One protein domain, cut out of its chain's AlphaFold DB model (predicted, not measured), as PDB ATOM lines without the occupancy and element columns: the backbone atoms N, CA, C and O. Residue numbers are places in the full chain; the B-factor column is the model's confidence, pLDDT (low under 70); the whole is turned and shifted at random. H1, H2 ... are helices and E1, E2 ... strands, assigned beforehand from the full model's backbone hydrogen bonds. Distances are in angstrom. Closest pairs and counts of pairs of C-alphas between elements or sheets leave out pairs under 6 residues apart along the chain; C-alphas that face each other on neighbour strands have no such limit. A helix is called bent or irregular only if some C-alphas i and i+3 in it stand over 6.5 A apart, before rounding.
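This is residues 20 to 147 of the 147 residues of a protein of Streptococcus suis (UniProt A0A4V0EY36). With little regular structure, long links stretch between hairpin E1-E2 and H3 at opposite ends, with H1 and H2 off to either side. The 128 printed residues, 46 in named elements, mixed in class, run H1, H2, E1, E2, H3. Only just extended, close to loose, the whole spans 74 by 38 by 25 A; radius of gyration of the C-alphas 21.1 A.

Start at H1, residues 20 to 27, apart from H2, residues 66 to 75. E1, residues 101 to 106, and E2, residues 112 to 119, form an antiparallel hairpin, N 103 and O 116 within hydrogen-bond range at 2.8 A. In H1 and H3, residues 133 to 146, every O i to N i+4 pair is within range; in irregular H2, C-alphas 67 and 70 being 7.7 A apart, 2 of 6 are, and O i to N i+3, 4 of 7.

Find H1's C-alpha 20 at (39.080, -24.474, -21.821); H3 runs 20.4 A to C-alpha 146, (5.068, -21.899, -63.574).

The printed part has no cut; 42 residues, among them 68 to 100, have pLDDT under 70.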
ATOM      1  N   GLU A  20      38.491 -23.804 -22.988       92.19
ATOM      2  CA  GLU A  20      39.080 -24.474 -21.821       92.19
ATOM      3  C   GLU A  20      40.021 -25.608 -22.239       92.19
ATOM      4  O   GLU A  20      41.135 -25.707 -21.730       92.19
ATOM      5  N   GLN A  21      39.618 -26.431 -23.212       90.12
ATOM      6  CA  GLN A  21      40.462 -27.504 -23.745       90.12
ATOM      7  C   GLN A  21      41.718 -26.945 -24.419       90.12
ATOM      8  O   GLN A  21      42.815 -27.446 -24.184       90.12
ATOM      9  N   VAL A  22      41.577 -25.872 -25.205       88.31
ATOM     10  CA  VAL A  22      42.720 -25.174 -25.810       88.31
ATOM     11  C   VAL A  22      43.650 -24.623 -24.727       88.31
ATOM     12  O   VAL A  22      44.858 -24.847 -24.794       88.31
ATOM     13  N   ALA A  23      43.110 -23.971 -23.693       88.44
ATOM     14  CA  ALA A  23      43.903 -23.447 -22.582       88.44
ATOM     15  C   ALA A  23      44.650 -24.559 -21.827       88.44
ATOM     16  O   ALA A  23      45.817 -24.381 -21.479       88.44
ATOM     17  N   HIS A  24      44.023 -25.722 -21.627       90.62
ATOM     18  CA  HIS A  24      44.681 -26.885 -21.033       90.62
ATOM     19  C   HIS A  24      45.845 -27.401 -21.884       90.62
ATOM     20  O   HIS A  24      46.882 -27.754 -21.322       90.62
ATOM     21  N   ILE A  25      45.711 -27.429 -23.212       86.88
ATOM     22  CA  ILE A  25      46.803 -27.845 -24.107       86.88
ATOM     23  C   ILE A  25      47.964 -26.851 -24.018       86.88
ATOM     24  O   ILE A  25      49.102 -27.267 -23.820       86.88
ATOM     25  N   VAL A  26      47.674 -25.548 -24.086       85.31
ATOM     26  CA  VAL A  26      48.690 -24.485 -23.987       85.31
ATOM     27  C   VAL A  26      49.403 -24.523 -22.633       85.31
ATOM     28  O   VAL A  26      50.624 -24.434 -22.569       85.31
ATOM     29  N   ALA A  27      48.673 -24.734 -21.535       87.88
ATOM     30  CA  ALA A  27      49.266 -24.836 -20.202       87.88
ATOM     31  C   ALA A  27      50.226 -26.033 -20.049       87.88
ATOM     32  O   ALA A  27      51.128 -25.991 -19.214       87.88
ATOM     33  N   ASN A  28      50.044 -27.088 -20.850       89.62
ATOM     34  CA  ASN A  28      50.866 -28.299 -20.829       89.62
ATOM     35  C   ASN A  28      51.808 -28.404 -22.043       89.62
ATOM     36  O   ASN A  28      52.375 -29.469 -22.281       89.62
ATOM     37  N   GLU A  29      52.011 -27.320 -22.797       81.94
ATOM     38  CA  GLU A  29      52.818 -27.310 -24.028       81.94
ATOM     39  C   GLU A  29      54.257 -27.807 -23.793       81.94
ATOM     40  O   GLU A  29      54.812 -28.535 -24.613       81.94
ATOM     41  N   SER A  30      54.833 -27.527 -22.618       84.00
ATOM     42  CA  SER A  30      56.168 -28.006 -22.225       84.00
ATOM     43  C   SER A  30      56.288 -29.532 -22.129       84.00
ATOM     44  O   SER A  30      57.392 -30.066 -22.227       84.00
ATOM     45  N   GLN A  31      55.169 -30.240 -21.953       87.88
ATOM     46  CA  GLN A  31      55.104 -31.703 -21.889       87.88
ATOM     47  C   GLN A  31      54.734 -32.336 -23.240       87.88
ATOM     48  O   GLN A  31      54.743 -33.560 -23.368       87.88
ATOM     49  N   LEU A  32      54.417 -31.519 -24.251       84.88
ATOM     50  CA  LEU A  32      53.921 -31.941 -25.560       84.88
ATOM     51  C   LEU A  32      54.851 -31.437 -26.682       84.88
ATOM     52  O   LEU A  32      54.449 -30.605 -27.500       84.88
ATOM     53  N   PRO A  33      56.108 -31.922 -26.754       80.25
ATOM     54  CA  PRO A  33      57.077 -31.429 -27.727       80.25
ATOM     55  C   PRO A  33      56.585 -31.647 -29.164       80.25
ATOM     56  O   PRO A  33      56.278 -32.766 -29.574       80.25
ATOM     57  N   GLY A  34      56.530 -30.559 -29.936       77.06
ATOM     58  CA  GLY A  34      56.078 -30.569 -31.330       77.06
ATOM     59  C   GLY A  34      54.562 -30.447 -31.522       77.06
ATOM     60  O   GLY A  34      54.102 -30.499 -32.661       77.06
ATOM     61  N   ILE A  35      53.786 -30.264 -30.448       82.06
ATOM     62  CA  ILE A  35      52.345 -29.997 -30.515       82.06
ATOM     63  C   ILE A  35      52.103 -28.523 -30.202       82.06
ATOM     64  O   ILE A  35      52.608 -27.996 -29.220       82.06
ATOM     65  N   SER A  36      51.294 -27.865 -31.027       78.75
ATOM     66  CA  SER A  36      50.803 -26.511 -30.771       78.75
ATOM     67  C   SER A  36      49.350 -26.397 -31.223       78.75
ATOM     68  O   SER A  36      48.878 -27.194 -32.037       78.75
ATOM     69  N   THR A  37      48.628 -25.416 -30.684       79.81
ATOM     70  CA  THR A  37      47.269 -25.093 -31.134       79.81
ATOM     71  C   THR A  37      47.311 -23.876 -32.050       79.81
ATOM     72  O   THR A  37      48.076 -22.936 -31.830       79.81
ATOM     73  N   THR A  38      46.502 -23.892 -33.108       74.62
ATOM     74  CA  THR A  38      46.372 -22.759 -34.028       74.62
ATOM     75  C   THR A  38      44.901 -22.466 -34.290       74.62
ATOM     76  O   THR A  38      44.043 -23.342 -34.186       74.62
ATOM     77  N   ASN A  39      44.602 -21.211 -34.617       73.69
ATOM     78  CA  ASN A  39      43.260 -20.816 -35.017       73.69
ATOM     79  C   ASN A  39      43.070 -21.112 -36.503       73.69
ATOM     80  O   ASN A  39      43.749 -20.521 -37.348       73.69
ATOM     81  N   ASN A  40      42.103 -21.969 -36.815       72.00
ATOM     82  CA  ASN A  40      41.650 -22.182 -38.182       72.00
ATOM     83  C   ASN A  40      40.337 -21.437 -38.448       72.00
ATOM     84  O   ASN A  40      39.625 -21.048 -37.523       72.00
ATOM     85  N   TRP A  41      40.009 -21.234 -39.719       73.56
ATOM     86  CA  TRP A  41      38.733 -20.670 -40.137       73.56
ATOM     87  C   TRP A  41      37.971 -21.694 -40.970       73.56
ATOM     88  O   TRP A  41      38.539 -22.399 -41.799       73.56
ATOM     89  N   GLN A  42      36.659 -21.739 -40.772       73.12
ATOM     90  CA  GLN A  42      35.757 -22.511 -41.611       73.12
ATOM     91  C   GLN A  42      34.776 -21.553 -42.272       73.12
ATOM     92  O   GLN A  42      34.235 -20.654 -41.626       73.12
ATOM     93  N   ARG A  43      34.543 -21.726 -43.575       75.88
ATOM     94  CA  ARG A  43      33.507 -20.959 -44.266       75.88
ATOM     95  C   ARG A  43      32.145 -21.572 -43.989       75.88
ATOM     96  O   ARG A  43      31.928 -22.748 -44.263       75.88
ATOM     97  N   THR A  44      31.213 -20.739 -43.554       83.31
ATOM     98  CA  THR A  44      29.799 -21.094 -43.451       83.31
ATOM     99  C   THR A  44      29.031 -20.445 -44.597       83.31
ATOM    100  O   THR A  44      29.161 -19.244 -44.837       83.31
ATOM    101  N   ILE A  45      28.234 -21.236 -45.318       83.31
ATOM    102  CA  ILE A  45      27.313 -20.743 -46.346       83.31
ATOM    103  C   ILE A  45      25.918 -20.708 -45.727       83.31
ATOM    104  O   ILE A  45      25.407 -21.737 -45.289       83.31
ATOM    105  N   LEU A  46      25.308 -19.525 -45.673       88.25
ATOM    106  CA  LEU A  46      23.939 -19.375 -45.179       88.25
ATOM    107  C   LEU A  46      22.943 -19.975 -46.183       88.25
ATOM    108  O   LEU A  46      23.177 -19.834 -47.386       88.25
ATOM    109  N   PRO A  47      21.838 -20.600 -45.731       89.44
ATOM    110  CA  PRO A  47      20.833 -21.211 -46.600       89.44
ATOM    111  C   PRO A  47      19.941 -20.135 -47.235       89.44
ATOM    112  O   PRO A  47      18.903 -19.759 -46.698       89.44
ATOM    113  N   THR A  48      20.364 -19.618 -48.383       90.25
ATOM    114  CA  THR A  48      19.690 -18.563 -49.150       90.25
ATOM    115  C   THR A  48      19.500 -19.011 -50.598       90.25
ATOM    116  O   THR A  48      20.100 -19.992 -51.040       90.25
ATOM    117  N   SER A  49      18.717 -18.276 -51.389       89.94
ATOM    118  CA  SER A  49      18.615 -18.538 -52.832       89.94
ATOM    119  C   SER A  49      19.936 -18.377 -53.593       89.94
ATOM    120  O   SER A  49      20.054 -18.873 -54.710       89.94
ATOM    121  N   LEU A  50      20.938 -17.729 -52.987       88.44
ATOM    122  CA  LEU A  50      22.256 -17.503 -53.578       88.44
ATOM    123  C   LEU A  50      23.296 -18.552 -53.155       88.44
ATOM    124  O   LEU A  50      24.425 -18.517 -53.642       88.44
ATOM    125  N   SER A  51      22.962 -19.499 -52.271       86.12
ATOM    126  CA  SER A  51      23.939 -20.474 -51.758       86.12
ATOM    127  C   SER A  51      24.610 -21.283 -52.867       86.12
ATOM    128  O   SER A  51      25.803 -21.557 -52.782       86.12
ATOM    129  N   SER A  52      23.869 -21.622 -53.925       82.06
ATOM    130  CA  SER A  52      24.374 -22.403 -55.057       82.06
ATOM    131  C   SER A  52      25.367 -21.639 -55.936       82.06
ATOM    132  O   SER A  52      26.233 -22.259 -56.539       82.06
ATOM    133  N   ILE A  53      25.276 -20.306 -56.000       80.50
ATOM    134  CA  ILE A  53      26.157 -19.483 -56.845       80.50
ATOM    135  C   ILE A  53      27.413 -19.004 -56.106       80.50
ATOM    136  O   ILE A  53      28.366 -18.552 -56.736       80.50
ATOM    137  N   ILE A  54      27.414 -19.073 -54.770       77.12
ATOM    138  CA  ILE A  54      28.531 -18.620 -53.928       77.12
ATOM    139  C   ILE A  54      29.710 -19.617 -53.944       77.12
ATOM    140  O   ILE A  54      30.834 -19.249 -53.599       77.12
ATOM    141  N   GLY A  55      29.479 -20.863 -54.372       72.44
ATOM    142  CA  GLY A  55      30.503 -21.908 -54.422       72.44
ATOM    143  C   GLY A  55      30.995 -22.345 -53.037       72.44
ATOM    144  O   GLY A  55      30.459 -21.938 -52.004       72.44
ATOM    145  N   THR A  56      32.026 -23.188 -53.008       70.44
ATOM    146  CA  THR A  56      32.588 -23.773 -51.782       70.44
ATOM    147  C   THR A  56      34.058 -23.378 -51.588       70.44
ATOM    148  O   THR A  56      34.681 -22.724 -52.421       70.44
ATOM    149  N   VAL A  57      34.619 -23.700 -50.424       71.38
ATOM    150  CA  VAL A  57      36.064 -23.608 -50.161       71.38
ATOM    151  C   VAL A  57      36.573 -25.006 -49.866       71.38
ATOM    152  O   VAL A  57      35.853 -25.790 -49.241       71.38
ATOM    153  N   THR A  58      37.804 -25.313 -50.264       66.38
ATOM    154  CA  THR A  58      38.441 -26.528 -49.765       66.38
ATOM    155  C   THR A  58      38.728 -26.384 -48.279       66.38
ATOM    156  O   THR A  58      38.980 -25.288 -47.769       66.38
ATOM    157  N   SER A  59      38.642 -27.499 -47.560       68.06
ATOM    158  CA  SER A  59      39.106 -27.539 -46.182       68.06
ATOM    159  C   SER A  59      40.632 -27.552 -46.160       68.06
ATOM    160  O   SER A  59      41.276 -28.016 -47.100       68.06
ATOM    161  N   GLU A  60      41.219 -27.100 -45.055       66.94
ATOM    162  CA  GLU A  60      42.664 -27.222 -44.846       66.94
ATOM    163  C   GLU A  60      43.149 -28.669 -44.985       66.94
ATOM    164  O   GLU A  60      44.225 -28.912 -45.518       66.94
ATOM    165  N   GLN A  61      42.320 -29.623 -44.555       68.00
ATOM    166  CA  GLN A  61      42.612 -31.048 -44.648       68.00
ATOM    167  C   GLN A  61      42.607 -31.562 -46.091       68.00
ATOM    168  O   GLN A  61      43.447 -32.381 -46.450       68.00
ATOM    169  N   ALA A  62      41.646 -31.118 -46.906       69.62
ATOM    170  CA  ALA A  62      41.585 -31.494 -48.316       69.62
ATOM    171  C   ALA A  62      42.719 -30.839 -49.118       69.62
ATOM    172  O   ALA A  62      43.169 -31.395 -50.117       69.62
ATOM    173  N   GLY A  63      43.195 -29.674 -48.669       67.69
ATOM    174  CA  GLY A  63      44.257 -28.936 -49.332       67.69
ATOM    175  C   GLY A  63      43.811 -28.405 -50.693       67.69
ATOM    176  O   GLY A  63      42.690 -27.910 -50.852       67.69
ATOM    177  N   LEU A  64      44.711 -28.459 -51.673       68.38
ATOM    178  CA  LEU A  64      44.411 -28.061 -53.046       68.38
ATOM    179  C   LEU A  64      43.851 -29.258 -53.830       68.38
ATOM    180  O   LEU A  64      44.462 -30.327 -53.771       68.38
ATOM    181  N   PRO A  65      42.748 -29.094 -54.587       67.94
ATOM    182  CA  PRO A  65      42.252 -30.141 -55.475       67.94
ATOM    183  C   PRO A  65      43.326 -30.511 -56.498       67.94
ATOM    184  O   PRO A  65      44.002 -29.633 -57.045       67.94
ATOM    185  N   ALA A  66      43.507 -31.808 -56.744       70.69
ATOM    186  CA  ALA A  66      44.580 -32.308 -57.600       70.69
ATOM    187  C   ALA A  66      44.405 -31.850 -59.058       70.69
ATOM    188  O   ALA A  66      45.385 -31.549 -59.737       70.69
ATOM    189  N   GLU A  67      43.156 -31.745 -59.505       72.44
ATOM    190  CA  GLU A  67      42.742 -31.292 -60.830       72.44
ATOM    191  C   GLU A  67      43.134 -29.838 -61.132       72.44
ATOM    192  O   GLU A  67      43.430 -29.510 -62.279       72.44
ATOM    193  N   ASP A  68      43.206 -28.987 -60.106       64.56
ATOM    194  CA  ASP A  68      43.511 -27.560 -60.245       64.56
ATOM    195  C   ASP A  68      44.918 -27.200 -59.748       64.56
ATOM    196  O   ASP A  68      45.334 -26.036 -59.821       64.56
ATOM    197  N   ALA A  69      45.672 -28.183 -59.243       64.75
ATOM    198  CA  ALA A  69      46.951 -27.961 -58.583       64.75
ATOM    199  C   ALA A  69      47.913 -27.156 -59.464       64.75
ATOM    200  O   ALA A  69      48.461 -26.164 -58.997       64.75
ATOM    201  N   GLU A  70      48.054 -27.494 -60.747       65.38
ATOM    202  CA  GLU A  70      48.971 -26.817 -61.676       65.38
ATOM    203  C   GLU A  70      48.608 -25.338 -61.923       65.38
ATOM    204  O   GLU A  70      49.486 -24.478 -62.032       65.38
ATOM    205  N   TYR A  71      47.315 -25.005 -61.940       62.53
ATOM    206  CA  TYR A  71      46.842 -23.626 -62.111       62.53
ATOM    207  C   TYR A  71      46.993 -22.791 -60.830       62.53
ATOM    208  O   TYR A  71      47.223 -21.575 -60.884       62.53
ATOM    209  N   ILE A  72      46.848 -23.438 -59.671       63.44
ATOM    210  CA  ILE A  72      46.836 -22.791 -58.359       63.44
ATOM    211  C   ILE A  72      48.251 -22.667 -57.778       63.44
ATOM    212  O   ILE A  72      48.554 -21.640 -57.171       63.44
ATOM    213  N   TYR A  73      49.141 -23.642 -58.001       60.66
ATOM    214  CA  TYR A  73      50.497 -23.699 -57.431       60.66
ATOM    215  C   TYR A  73      51.312 -22.404 -57.597       60.66
ATOM    216  O   TYR A  73      51.871 -21.926 -56.608       60.66
ATOM    217  N   PRO A  74      51.327 -21.740 -58.775       57.94
ATOM    218  CA  PRO A  74      52.075 -20.491 -58.968       57.94
ATOM    219  C   PRO A  74      51.509 -19.302 -58.172       57.94
ATOM    220  O   PRO A  74      52.087 -18.217 -58.163       57.94
ATOM    221  N   ARG A  75      50.325 -19.469 -57.577       53.03
ATOM    222  CA  ARG A  75      49.526 -18.431 -56.912       53.03
ATOM    223  C   ARG A  75      49.243 -18.773 -55.445       53.03
ATOM    224  O   ARG A  75      48.562 -17.996 -54.781       53.03
ATOM    225  N   ALA A  76      49.732 -19.915 -54.959       49.78
ATOM    226  CA  ALA A  76      49.216 -20.556 -53.762       49.78
ATOM    227  C   ALA A  76      49.692 -19.915 -52.447       49.78
ATOM    228  O   ALA A  76      50.879 -19.863 -52.118       49.78
ATOM    229  N   THR A  77      48.706 -19.526 -51.646       50.69
ATOM    230  CA  THR A  77      48.655 -19.768 -50.200       50.69
ATOM    231  C   THR A  77      47.963 -21.122 -49.965       50.69
ATOM    232  O   THR A  77      47.088 -21.487 -50.741       50.69
ATOM    233  N   LEU A  78      48.314 -21.864 -48.903       46.94
ATOM    234  CA  LEU A  78      47.835 -23.238 -48.605       46.94
ATOM    235  C   LEU A  78      46.304 -23.424 -48.512       46.94
ATOM    236  O   LEU A  78      45.823 -24.549 -48.464       46.94
ATOM    237  N   GLN A  79      45.533 -22.340 -48.501       47.84
ATOM    238  CA  GLN A  79      44.075 -22.363 -48.533       47.84
ATOM    239  C   GLN A  79      43.613 -21.321 -49.551       47.84
ATOM    240  O   GLN A  79      43.890 -20.126 -49.396       47.84
ATOM    241  N   MET A  80      42.927 -21.757 -50.605       48.94
ATOM    242  CA  MET A  80      42.318 -20.869 -51.592       48.94
ATOM    243  C   MET A  80      40.841 -21.211 -51.753       48.94
ATOM    244  O   MET A  80      40.436 -22.368 -51.721       48.94
ATOM    245  N   THR A  81      40.019 -20.176 -51.913       47.22
ATOM    246  CA  THR A  81      38.613 -20.356 -52.266       47.22
ATOM    247  C   THR A  81      38.515 -20.740 -53.734       47.22
ATOM    248  O   THR A  81      38.907 -19.950 -54.593       47.22
ATOM    249  N   VAL A  82      37.972 -21.920 -54.021       44.69
ATOM    250  CA  VAL A  82      37.642 -22.331 -55.386       44.69
ATOM    251  C   VAL A  82      36.226 -21.848 -55.685       44.69
ATOM    252  O   VAL A  82      35.241 -22.452 -55.285       44.69
ATOM    253  N   TRP A  83      36.115 -20.706 -56.362       42.81
ATOM    254  CA  TRP A  83      34.844 -20.299 -56.958       42.81
ATOM    255  C   TRP A  83      34.718 -20.980 -58.324       42.81
ATOM    256  O   TRP A  83      35.449 -20.625 -59.250       42.81
ATOM    257  N   GLU A  84      33.766 -21.900 -58.492       40.25
ATOM    258  CA  GLU A  84      33.393 -22.484 -59.795       40.25
ATOM    259  C   GLU A  84      32.602 -21.489 -60.678       40.25
ATOM    260  O   GLU A  84      31.598 -21.820 -61.299       40.25
ATOM    261  N   LEU A  85      33.032 -20.224 -60.749       39.62
ATOM    262  CA  LEU A  85      32.474 -19.244 -61.684       39.62
ATOM    263  C   LEU A  85      33.520 -18.918 -62.761       39.62
ATOM    264  O   LEU A  85      34.510 -18.242 -62.448       39.62
ATOM    265  N   PRO A  86      33.305 -19.322 -64.035       40.78
ATOM    266  CA  PRO A  86      34.272 -19.166 -65.129       40.78
ATOM    267  C   PRO A  86      34.802 -17.736 -65.306       40.78
ATOM    268  O   PRO A  86      35.959 -17.546 -65.688       40.78
ATOM    269  N   THR A  87      33.973 -16.740 -64.990       42.19
ATOM    270  CA  THR A  87      34.199 -15.306 -65.232       42.19
ATOM    271  C   THR A  87      34.903 -14.572 -64.083       42.19
ATOM    272  O   THR A  87      35.330 -13.434 -64.256       42.19
ATOM    273  N   SER A  88      35.059 -15.194 -62.908       48.03
ATOM    274  CA  SER A  88      35.597 -14.531 -61.702       48.03
ATOM    275  C   SER A  88      37.120 -14.661 -61.524       48.03
ATOM    276  O   SER A  88      37.723 -13.959 -60.706       48.03
ATOM    277  N   ARG A  89      37.771 -15.507 -62.333       48.50
ATOM    278  CA  ARG A  89      39.176 -15.924 -62.156       48.50
ATOM    279  C   ARG A  89      40.203 -14.780 -62.165       48.50
ATOM    280  O   ARG A  89      41.239 -14.904 -61.515       48.50
ATOM    281  N   ASN A  90      39.918 -13.650 -62.823       47.00
ATOM    282  CA  ASN A  90      40.846 -12.508 -62.893       47.00
ATOM    283  C   ASN A  90      40.815 -11.576 -61.664       47.00
ATOM    284  O   ASN A  90      41.827 -10.942 -61.372       47.00
ATOM    285  N   ASN A  91      39.711 -11.516 -60.909       47.44
ATOM    286  CA  ASN A  91      39.592 -10.643 -59.727       47.44
ATOM    287  C   ASN A  91      39.987 -11.340 -58.409       47.44
ATOM    288  O   ASN A  91      40.114 -10.691 -57.371       47.44
ATOM    289  N   MET A  92      40.244 -12.651 -58.455       44.97
ATOM    290  CA  MET A  92      40.483 -13.503 -57.287       44.97
ATOM    291  C   MET A  92      41.736 -13.119 -56.484       44.97
ATOM    292  O   MET A  92      41.726 -13.196 -55.259       44.97
ATOM    293  N   LYS A  93      42.790 -12.615 -57.152       45.84
ATOM    294  CA  LYS A  93      44.063 -12.240 -56.503       45.84
ATOM    295  C   LYS A  93      43.913 -11.205 -55.380       45.84
ATOM    296  O   LYS A  93      44.793 -11.130 -54.533       45.84
ATOM    297  N   LYS A  94      42.835 -10.409 -55.361       44.41
ATOM    298  CA  LYS A  94      42.635  -9.350 -54.357       44.41
ATOM    299  C   LYS A  94      41.829  -9.788 -53.130       44.41
ATOM    300  O   LYS A  94      41.854  -9.064 -52.143       44.41
ATOM    301  N   SER A  95      41.128 -10.924 -53.156       52.59
ATOM    302  CA  SER A  95      40.272 -11.370 -52.036       52.59
ATOM    303  C   SER A  95      40.848 -12.525 -51.218       52.59
ATOM    304  O   SER A  95      40.218 -12.954 -50.256       52.59
ATOM    305  N   CYS A  96      42.024 -13.046 -51.567       56.94
ATOM    306  CA  CYS A  96      42.632 -14.149 -50.829       56.94
ATOM    307  C   CYS A  96      43.262 -13.663 -49.515       56.94
ATOM    308  O   CYS A  96      43.919 -12.624 -49.479       56.94
ATOM    309  N   LYS A  97      43.069 -14.438 -48.443       64.69
ATOM    310  CA  LYS A  97      43.750 -14.252 -47.157       64.69
ATOM    311  C   LYS A  97      45.263 -14.340 -47.364       64.69
ATOM    312  O   LYS A  97      45.745 -15.246 -48.042       64.69
ATOM    313  N   VAL A  98      46.008 -13.431 -46.744       65.31
ATOM    314  CA  VAL A  98      47.464 -13.557 -46.624       65.31
ATOM    315  C   VAL A  98      47.750 -14.402 -45.389       65.31
ATOM    316  O   VAL A  98      47.254 -14.101 -44.302       65.31
ATOM    317  N   ASN A  99      48.515 -15.479 -45.555       66.69
ATOM    318  CA  ASN A  99      48.908 -16.349 -44.450       66.69
ATOM    319  C   ASN A  99      50.165 -15.825 -43.758       66.69
ATOM    320  O   ASN A  99      51.031 -15.230 -44.399       66.69
ATOM    321  N   VAL A 100      50.279 -16.118 -42.463       67.94
ATOM    322  CA  VAL A 100      51.499 -15.861 -41.699       67.94
ATOM    323  C   VAL A 100      52.628 -16.718 -42.277       67.94
ATOM    324  O   VAL A 100      52.456 -17.928 -42.431       67.94
ATOM    325  N   ARG A 101      53.781 -16.116 -42.586       70.69
ATOM    326  CA  ARG A 101      55.003 -16.855 -42.941       70.69
ATOM    327  C   ARG A 101      56.043 -16.667 -41.855       70.69
ATOM    328  O   ARG A 101      56.338 -15.539 -41.463       70.69
ATOM    329  N   LYS A 102      56.611 -17.786 -41.413       73.88
ATOM    330  CA  LYS A 102      57.698 -17.819 -40.441       73.88
ATOM    331  C   LYS A 102      58.931 -18.454 -41.070       73.88
ATOM    332  O   LYS A 102      58.809 -19.458 -41.768       73.88
ATOM    333  N   GLN A 103      60.088 -17.861 -40.828       76.81
ATOM    334  CA  GLN A 103      61.387 -18.422 -41.161       76.81
ATOM    335  C   GLN A 103      61.973 -19.067 -39.906       76.81
ATOM    336  O   GLN A 103      61.967 -18.458 -38.838       76.81
ATOM    337  N   ILE A 104      62.442 -20.306 -40.036       78.25
ATOM    338  CA  ILE A 104      63.072 -21.058 -38.947       78.25
ATOM    339  C   ILE A 104      64.567 -21.120 -39.246       78.25
ATOM    340  O   ILE A 104      64.961 -21.653 -40.282       78.25
ATOM    341  N   ASN A 105      65.382 -20.577 -38.347       81.31
ATOM    342  CA  ASN A 105      66.836 -20.666 -38.426       81.31
ATOM    343  C   ASN A 105      67.315 -21.801 -37.516       81.31
ATOM    344  O   ASN A 105      66.818 -21.962 -36.398       81.31
ATOM    345  N   LEU A 106      68.257 -22.602 -38.016       83.94
ATOM    346  CA  LEU A 106      68.779 -23.785 -37.335       83.94
ATOM    347  C   LEU A 106      70.269 -23.618 -37.024       83.94
ATOM    348  O   LEU A 106      71.014 -23.058 -37.832       83.94
ATOM    349  N   ASP A 107      70.709 -24.179 -35.900       85.56
ATOM    350  CA  ASP A 107      72.125 -24.313 -35.578       85.56
ATOM    351  C   ASP A 107      72.793 -25.430 -36.415       85.56
ATOM    352  O   ASP A 107      72.148 -26.195 -37.140       85.56
ATOM    353  N   ARG A 108      74.121 -25.565 -36.305       84.56
ATOM    354  CA  ARG A 108      74.885 -26.612 -37.020       84.56
ATOM    355  C   ARG A 108      74.522 -28.044 -36.607       84.56
ATOM    356  O   ARG A 108      74.869 -28.977 -37.327       84.56
ATOM    357  N   ASN A 109      73.863 -28.209 -35.465       83.44
ATOM    358  CA  ASN A 109      73.423 -29.490 -34.923       83.44
ATOM    359  C   ASN A 109      71.965 -29.806 -35.316       83.44
ATOM    360  O   ASN A 109      71.471 -30.879 -34.980       83.44
ATOM    361  N   GLY A 110      71.291 -28.901 -36.037       73.75
ATOM    362  CA  GLY A 110      69.904 -29.047 -36.477       73.75
ATOM    363  C   GLY A 110      68.858 -28.609 -35.446       73.75
ATOM    364  O   GLY A 110      67.671 -28.851 -35.668       73.75
ATOM    365  N   ASN A 111      69.258 -27.968 -34.344       79.19
ATOM    366  CA  ASN A 111      68.322 -27.416 -33.364       79.19
ATOM    367  C   ASN A 111      67.805 -26.053 -33.821       79.19
ATOM    368  O   ASN A 111      68.508 -25.303 -34.496       79.19
ATOM    369  N   ILE A 112      66.584 -25.709 -33.412       77.06
ATOM    370  CA  ILE A 112      65.981 -24.407 -33.708       77.06
ATOM    371  C   ILE A 112      66.715 -23.319 -32.917       77.06
ATOM    372  O   ILE A 112      66.689 -23.322 -31.690       77.06
ATOM    373  N   GLU A 113      67.341 -22.386 -33.630       82.75
ATOM    374  CA  GLU A 113      68.016 -21.218 -33.058       82.75
ATOM    375  C   GLU A 113      67.048 -20.037 -32.925       82.75
ATOM    376  O   GLU A 113      67.008 -19.368 -31.894       82.75
ATOM    377  N   SER A 114      66.231 -19.782 -33.954       75.38
ATOM    378  CA  SER A 114      65.231 -18.712 -33.928       75.38
ATOM    379  C   SER A 114      64.073 -18.958 -34.893       75.38
ATOM    380  O   SER A 114      64.185 -19.700 -35.871       75.38
ATOM    381  N   ILE A 115      62.938 -18.321 -34.595       77.25
ATOM    382  CA  ILE A 115      61.746 -18.296 -35.444       77.25
ATOM    383  C   ILE A 115      61.372 -16.831 -35.671       77.25
ATOM    384  O   ILE A 115      60.994 -16.136 -34.728       77.25
ATOM    385  N   GLU A 116      61.446 -16.370 -36.915       76.88
ATOM    386  CA  GLU A 116      61.123 -14.993 -37.301       76.88
ATOM    387  C   GLU A 116      59.845 -14.947 -38.135       76.88
ATOM    388  O   GLU A 116      59.679 -15.717 -39.082       76.88
ATOM    389  N   THR A 117      58.934 -14.027 -37.819       77.25
ATOM    390  CA  THR A 117      57.733 -13.802 -38.635       77.25
ATOM    391  C   THR A 117      58.064 -12.816 -39.750       77.25
ATOM    392  O   THR A 117      58.184 -11.618 -39.517       77.25
ATOM    393  N   ILE A 118      58.219 -13.326 -40.971       83.75
ATOM    394  CA  ILE A 118      58.571 -12.531 -42.163       83.75
ATOM    395  C   ILE A 118      57.337 -11.969 -42.883       83.75
ATOM    396  O   ILE A 118      57.453 -11.059 -43.702       83.75
ATOM    397  N   GLN A 119      56.151 -12.519 -42.610       76.31
ATOM    398  CA  GLN A 119      54.889 -12.032 -43.159       76.31
ATOM    399  C   GLN A 119      53.773 -12.220 -42.138       76.31
ATOM    400  O   GLN A 119      53.519 -13.341 -41.704       76.31
ATOM    401  N   GLU A 120      53.091 -11.128 -41.804       76.06
ATOM    402  CA  GLU A 120      51.886 -11.157 -40.980       76.06
ATOM    403  C   GLU A 120      50.661 -11.595 -41.789       76.06
ATOM    404  O   GLU A 120      50.562 -11.372 -43.000       76.06
ATOM    405  N   GLY A 121      49.707 -12.215 -41.099       71.50
ATOM    406  CA  GLY A 121      48.445 -12.628 -41.700       71.50
ATOM    407  C   GLY A 121      47.525 -11.434 -41.948       71.50
ATOM    408  O   GLY A 121      47.425 -10.537 -41.113       71.50
ATOM    409  N   GLN A 122      46.812 -11.425 -43.076       74.00
ATOM    410  CA  GLN A 122      45.830 -10.381 -43.390       74.00
ATOM    411  C   GLN A 122      44.530 -10.988 -43.902       74.00
ATOM    412  O   GLN A 122      44.532 -11.924 -44.709       74.00
ATOM    413  N   GLN A 123      43.408 -10.437 -43.436       76.19
ATOM    414  CA  GLN A 123      42.090 -10.815 -43.925       76.19
ATOM    415  C   GLN A 123      41.953 -10.454 -45.411       76.19
ATOM    416  O   GLN A 123      42.391  -9.393 -45.850       76.19
ATOM    417  N   GLY A 124      41.329 -11.344 -46.182       72.69
ATOM    418  CA  GLY A 124      40.997 -11.077 -47.578       72.69
ATOM    419  C   GLY A 124      39.906 -10.010 -47.725       72.69
ATOM    420  O   GLY A 124      39.098  -9.791 -46.823       72.69
ATOM    421  N   ASN A 125      39.855  -9.357 -48.886       71.75
ATOM    422  CA  ASN A 125      38.831  -8.352 -49.163       71.75
ATOM    423  C   ASN A 125      37.422  -8.958 -49.255       71.75
ATOM    424  O   ASN A 125      37.227 -10.043 -49.812       71.75
ATOM    425  N   ASN A 126      36.433  -8.198 -48.786       74.50
ATOM    426  CA  ASN A 126      35.018  -8.530 -48.939       74.50
ATOM    427  C   ASN A 126      34.538  -8.227 -50.365       74.50
ATOM    428  O   ASN A 126      34.968  -7.255 -50.986       74.50
ATOM    429  N   ILE A 127      33.594  -9.029 -50.863       76.56
ATOM    430  CA  ILE A 127      32.948  -8.827 -52.164       76.56
ATOM    431  C   ILE A 127      31.471  -8.517 -51.923       76.56
ATOM    432  O   ILE A 127      30.789  -9.255 -51.213       76.56
ATOM    433  N   LYS A 128      30.971  -7.439 -52.535       79.69
ATOM    434  CA  LYS A 128      29.542  -7.114 -52.572       79.69
ATOM    435  C   LYS A 128      28.975  -7.523 -53.927       79.69
ATOM    436  O   LYS A 128      29.468  -7.072 -54.958       79.69
ATOM    437  N   LEU A 129      27.957  -8.376 -53.918       82.25
ATOM    438  CA  LEU A 129      27.277  -8.800 -55.138       82.25
ATOM    439  C   LEU A 129      26.337  -7.699 -55.642       82.25
ATOM    440  O   LEU A 129      25.824  -6.894 -54.867       82.25
ATOM    441  N   THR A 130      26.100  -7.691 -56.951       87.75
ATOM    442  CA  THR A 130      25.087  -6.839 -57.593       87.75
ATOM    443  C   THR A 130      23.683  -7.436 -57.508       87.75
ATOM    444  O   THR A 130      22.716  -6.764 -57.849       87.75
ATOM    445  N   ILE A 131      23.573  -8.702 -57.099       87.69
ATOM    446  CA  ILE A 131      22.312  -9.434 -56.992       87.69
ATOM    447  C   ILE A 131      21.652  -9.076 -55.664       87.69
ATOM    448  O   ILE A 131      22.247  -9.267 -54.602       87.69
ATOM    449  N   ASP A 132      20.421  -8.578 -55.736       92.94
ATOM    450  CA  ASP A 132      19.578  -8.375 -54.566       92.94
ATOM    451  C   ASP A 132      18.890  -9.690 -54.168       92.94
ATOM    452  O   ASP A 132      18.313 -10.387 -55.007       92.94
ATOM    453  N   LEU A 133      18.971 -10.037 -52.883       93.00
ATOM    454  CA  LEU A 133      18.462 -11.309 -52.375       93.00
ATOM    455  C   LEU A 133      16.930 -11.387 -52.450       93.00
ATOM    456  O   LEU A 133      16.395 -12.398 -52.898       93.00
ATOM    457  N   ALA A 134      16.229 -10.314 -52.072       94.75
ATOM    458  CA  ALA A 134      14.767 -10.291 -52.077       94.75
ATOM    459  C   ALA A 134      14.217 -10.362 -53.508       94.75
ATOM    460  O   ALA A 134      13.234 -11.058 -53.774       94.75
ATOM    461  N   PHE A 135      14.887  -9.690 -54.447       95.44
ATOM    462  CA  PHE A 135      14.578  -9.802 -55.865       95.44
ATOM    463  C   PHE A 135      14.764 -11.239 -56.375       95.44
ATOM    464  O   PHE A 135      13.860 -11.778 -57.017       95.44
ATOM    465  N   GLN A 136      15.893 -11.885 -56.057       94.31
ATOM    466  CA  GLN A 136      16.145 -13.273 -56.456       94.31
ATOM    467  C   GLN A 136      15.099 -14.237 -55.879       94.31
ATOM    468  O   GLN A 136      14.616 -15.126 -56.587       94.31
ATOM    469  N   ASP A 137      14.715 -14.053 -54.616       95.25
ATOM    470  CA  ASP A 137      13.676 -14.856 -53.971       95.25
ATOM    471  C   ASP A 137      12.322 -14.685 -54.674       95.25
ATOM    472  O   ASP A 137      11.629 -15.673 -54.934       95.25
ATOM    473  N   GLY A 138      11.977 -13.453 -55.066       95.62
ATOM    474  CA  GLY A 138      10.774 -13.156 -55.842       95.62
ATOM    475  C   GLY A 138      10.754 -13.853 -57.205       95.62
ATOM    476  O   GLY A 138       9.764 -14.502 -57.551       95.62
ATOM    477  N   VAL A 139      11.858 -13.787 -57.958       95.06
ATOM    478  CA  VAL A 139      11.995 -14.477 -59.255       95.06
ATOM    479  C   VAL A 139      11.837 -15.990 -59.086       95.06
ATOM    480  O   VAL A 139      11.066 -16.620 -59.811       95.06
ATOM    481  N   ASN A 140      12.500 -16.574 -58.087       93.44
ATOM    482  CA  ASN A 140      12.404 -18.006 -57.804       93.44
ATOM    483  C   ASN A 140      10.974 -18.431 -57.438       93.44
ATOM    484  O   ASN A 140      10.522 -19.495 -57.862       93.44
ATOM    485  N   ALA A 141      10.249 -17.611 -56.673       95.25
ATOM    486  CA  ALA A 141       8.859 -17.881 -56.318       95.25
ATOM    487  C   ALA A 141       7.926 -17.859 -57.541       95.25
ATOM    488  O   ALA A 141       7.001 -18.665 -57.609       95.25
ATOM    489  N   ILE A 142       8.171 -16.969 -58.511       96.00
ATOM    490  CA  ILE A 142       7.424 -16.934 -59.778       96.00
ATOM    491  C   ILE A 142       7.706 -18.199 -60.592       96.00
ATOM    492  O   ILE A 142       6.767 -18.865 -61.019       96.00
ATOM    493  N   LEU A 143       8.978 -18.572 -60.758       94.50
ATOM    494  CA  LEU A 143       9.366 -19.757 -61.531       94.50
ATOM    495  C   LEU A 143       8.774 -21.048 -60.953       94.50
ATOM    496  O   LEU A 143       8.277 -21.878 -61.704       94.50
ATOM    497  N   ARG A 144       8.742 -21.189 -59.623       93.06
ATOM    498  CA  ARG A 144       8.126 -22.345 -58.947       93.06
ATOM    499  C   ARG A 144       6.616 -22.462 -59.139       93.06
ATOM    500  O   ARG A 144       6.082 -23.526 -58.877       93.06
ATOM    501  N   LYS A 145       5.922 -21.382 -59.509       92.56
ATOM    502  CA  LYS A 145       4.479 -21.413 -59.808       92.56
ATOM    503  C   LYS A 145       4.186 -21.777 -61.261       92.56
ATOM    504  O   LYS A 145       3.046 -22.098 -61.577       92.56
ATOM    505  N   LEU A 146       5.177 -21.628 -62.139       85.44
ATOM    506  CA  LEU A 146       5.068 -21.899 -63.574       85.44
ATOM    507  C   LEU A 146       5.498 -23.327 -63.940       85.44
ATOM    508  O   LEU A 146       5.217 -23.770 -65.051       85.44
ATOM    509  N   LEU A 147       6.186 -24.007 -63.021       67.31
ATOM    510  CA  LEU A 147       6.595 -25.410 -63.086       67.31
ATOM    511  C   LEU A 147       5.644 -26.267 -62.246       67.31
ATOM    512  O   LEU A 147       5.374 -27.407 -62.675       67.31
TER     513      LEU A 147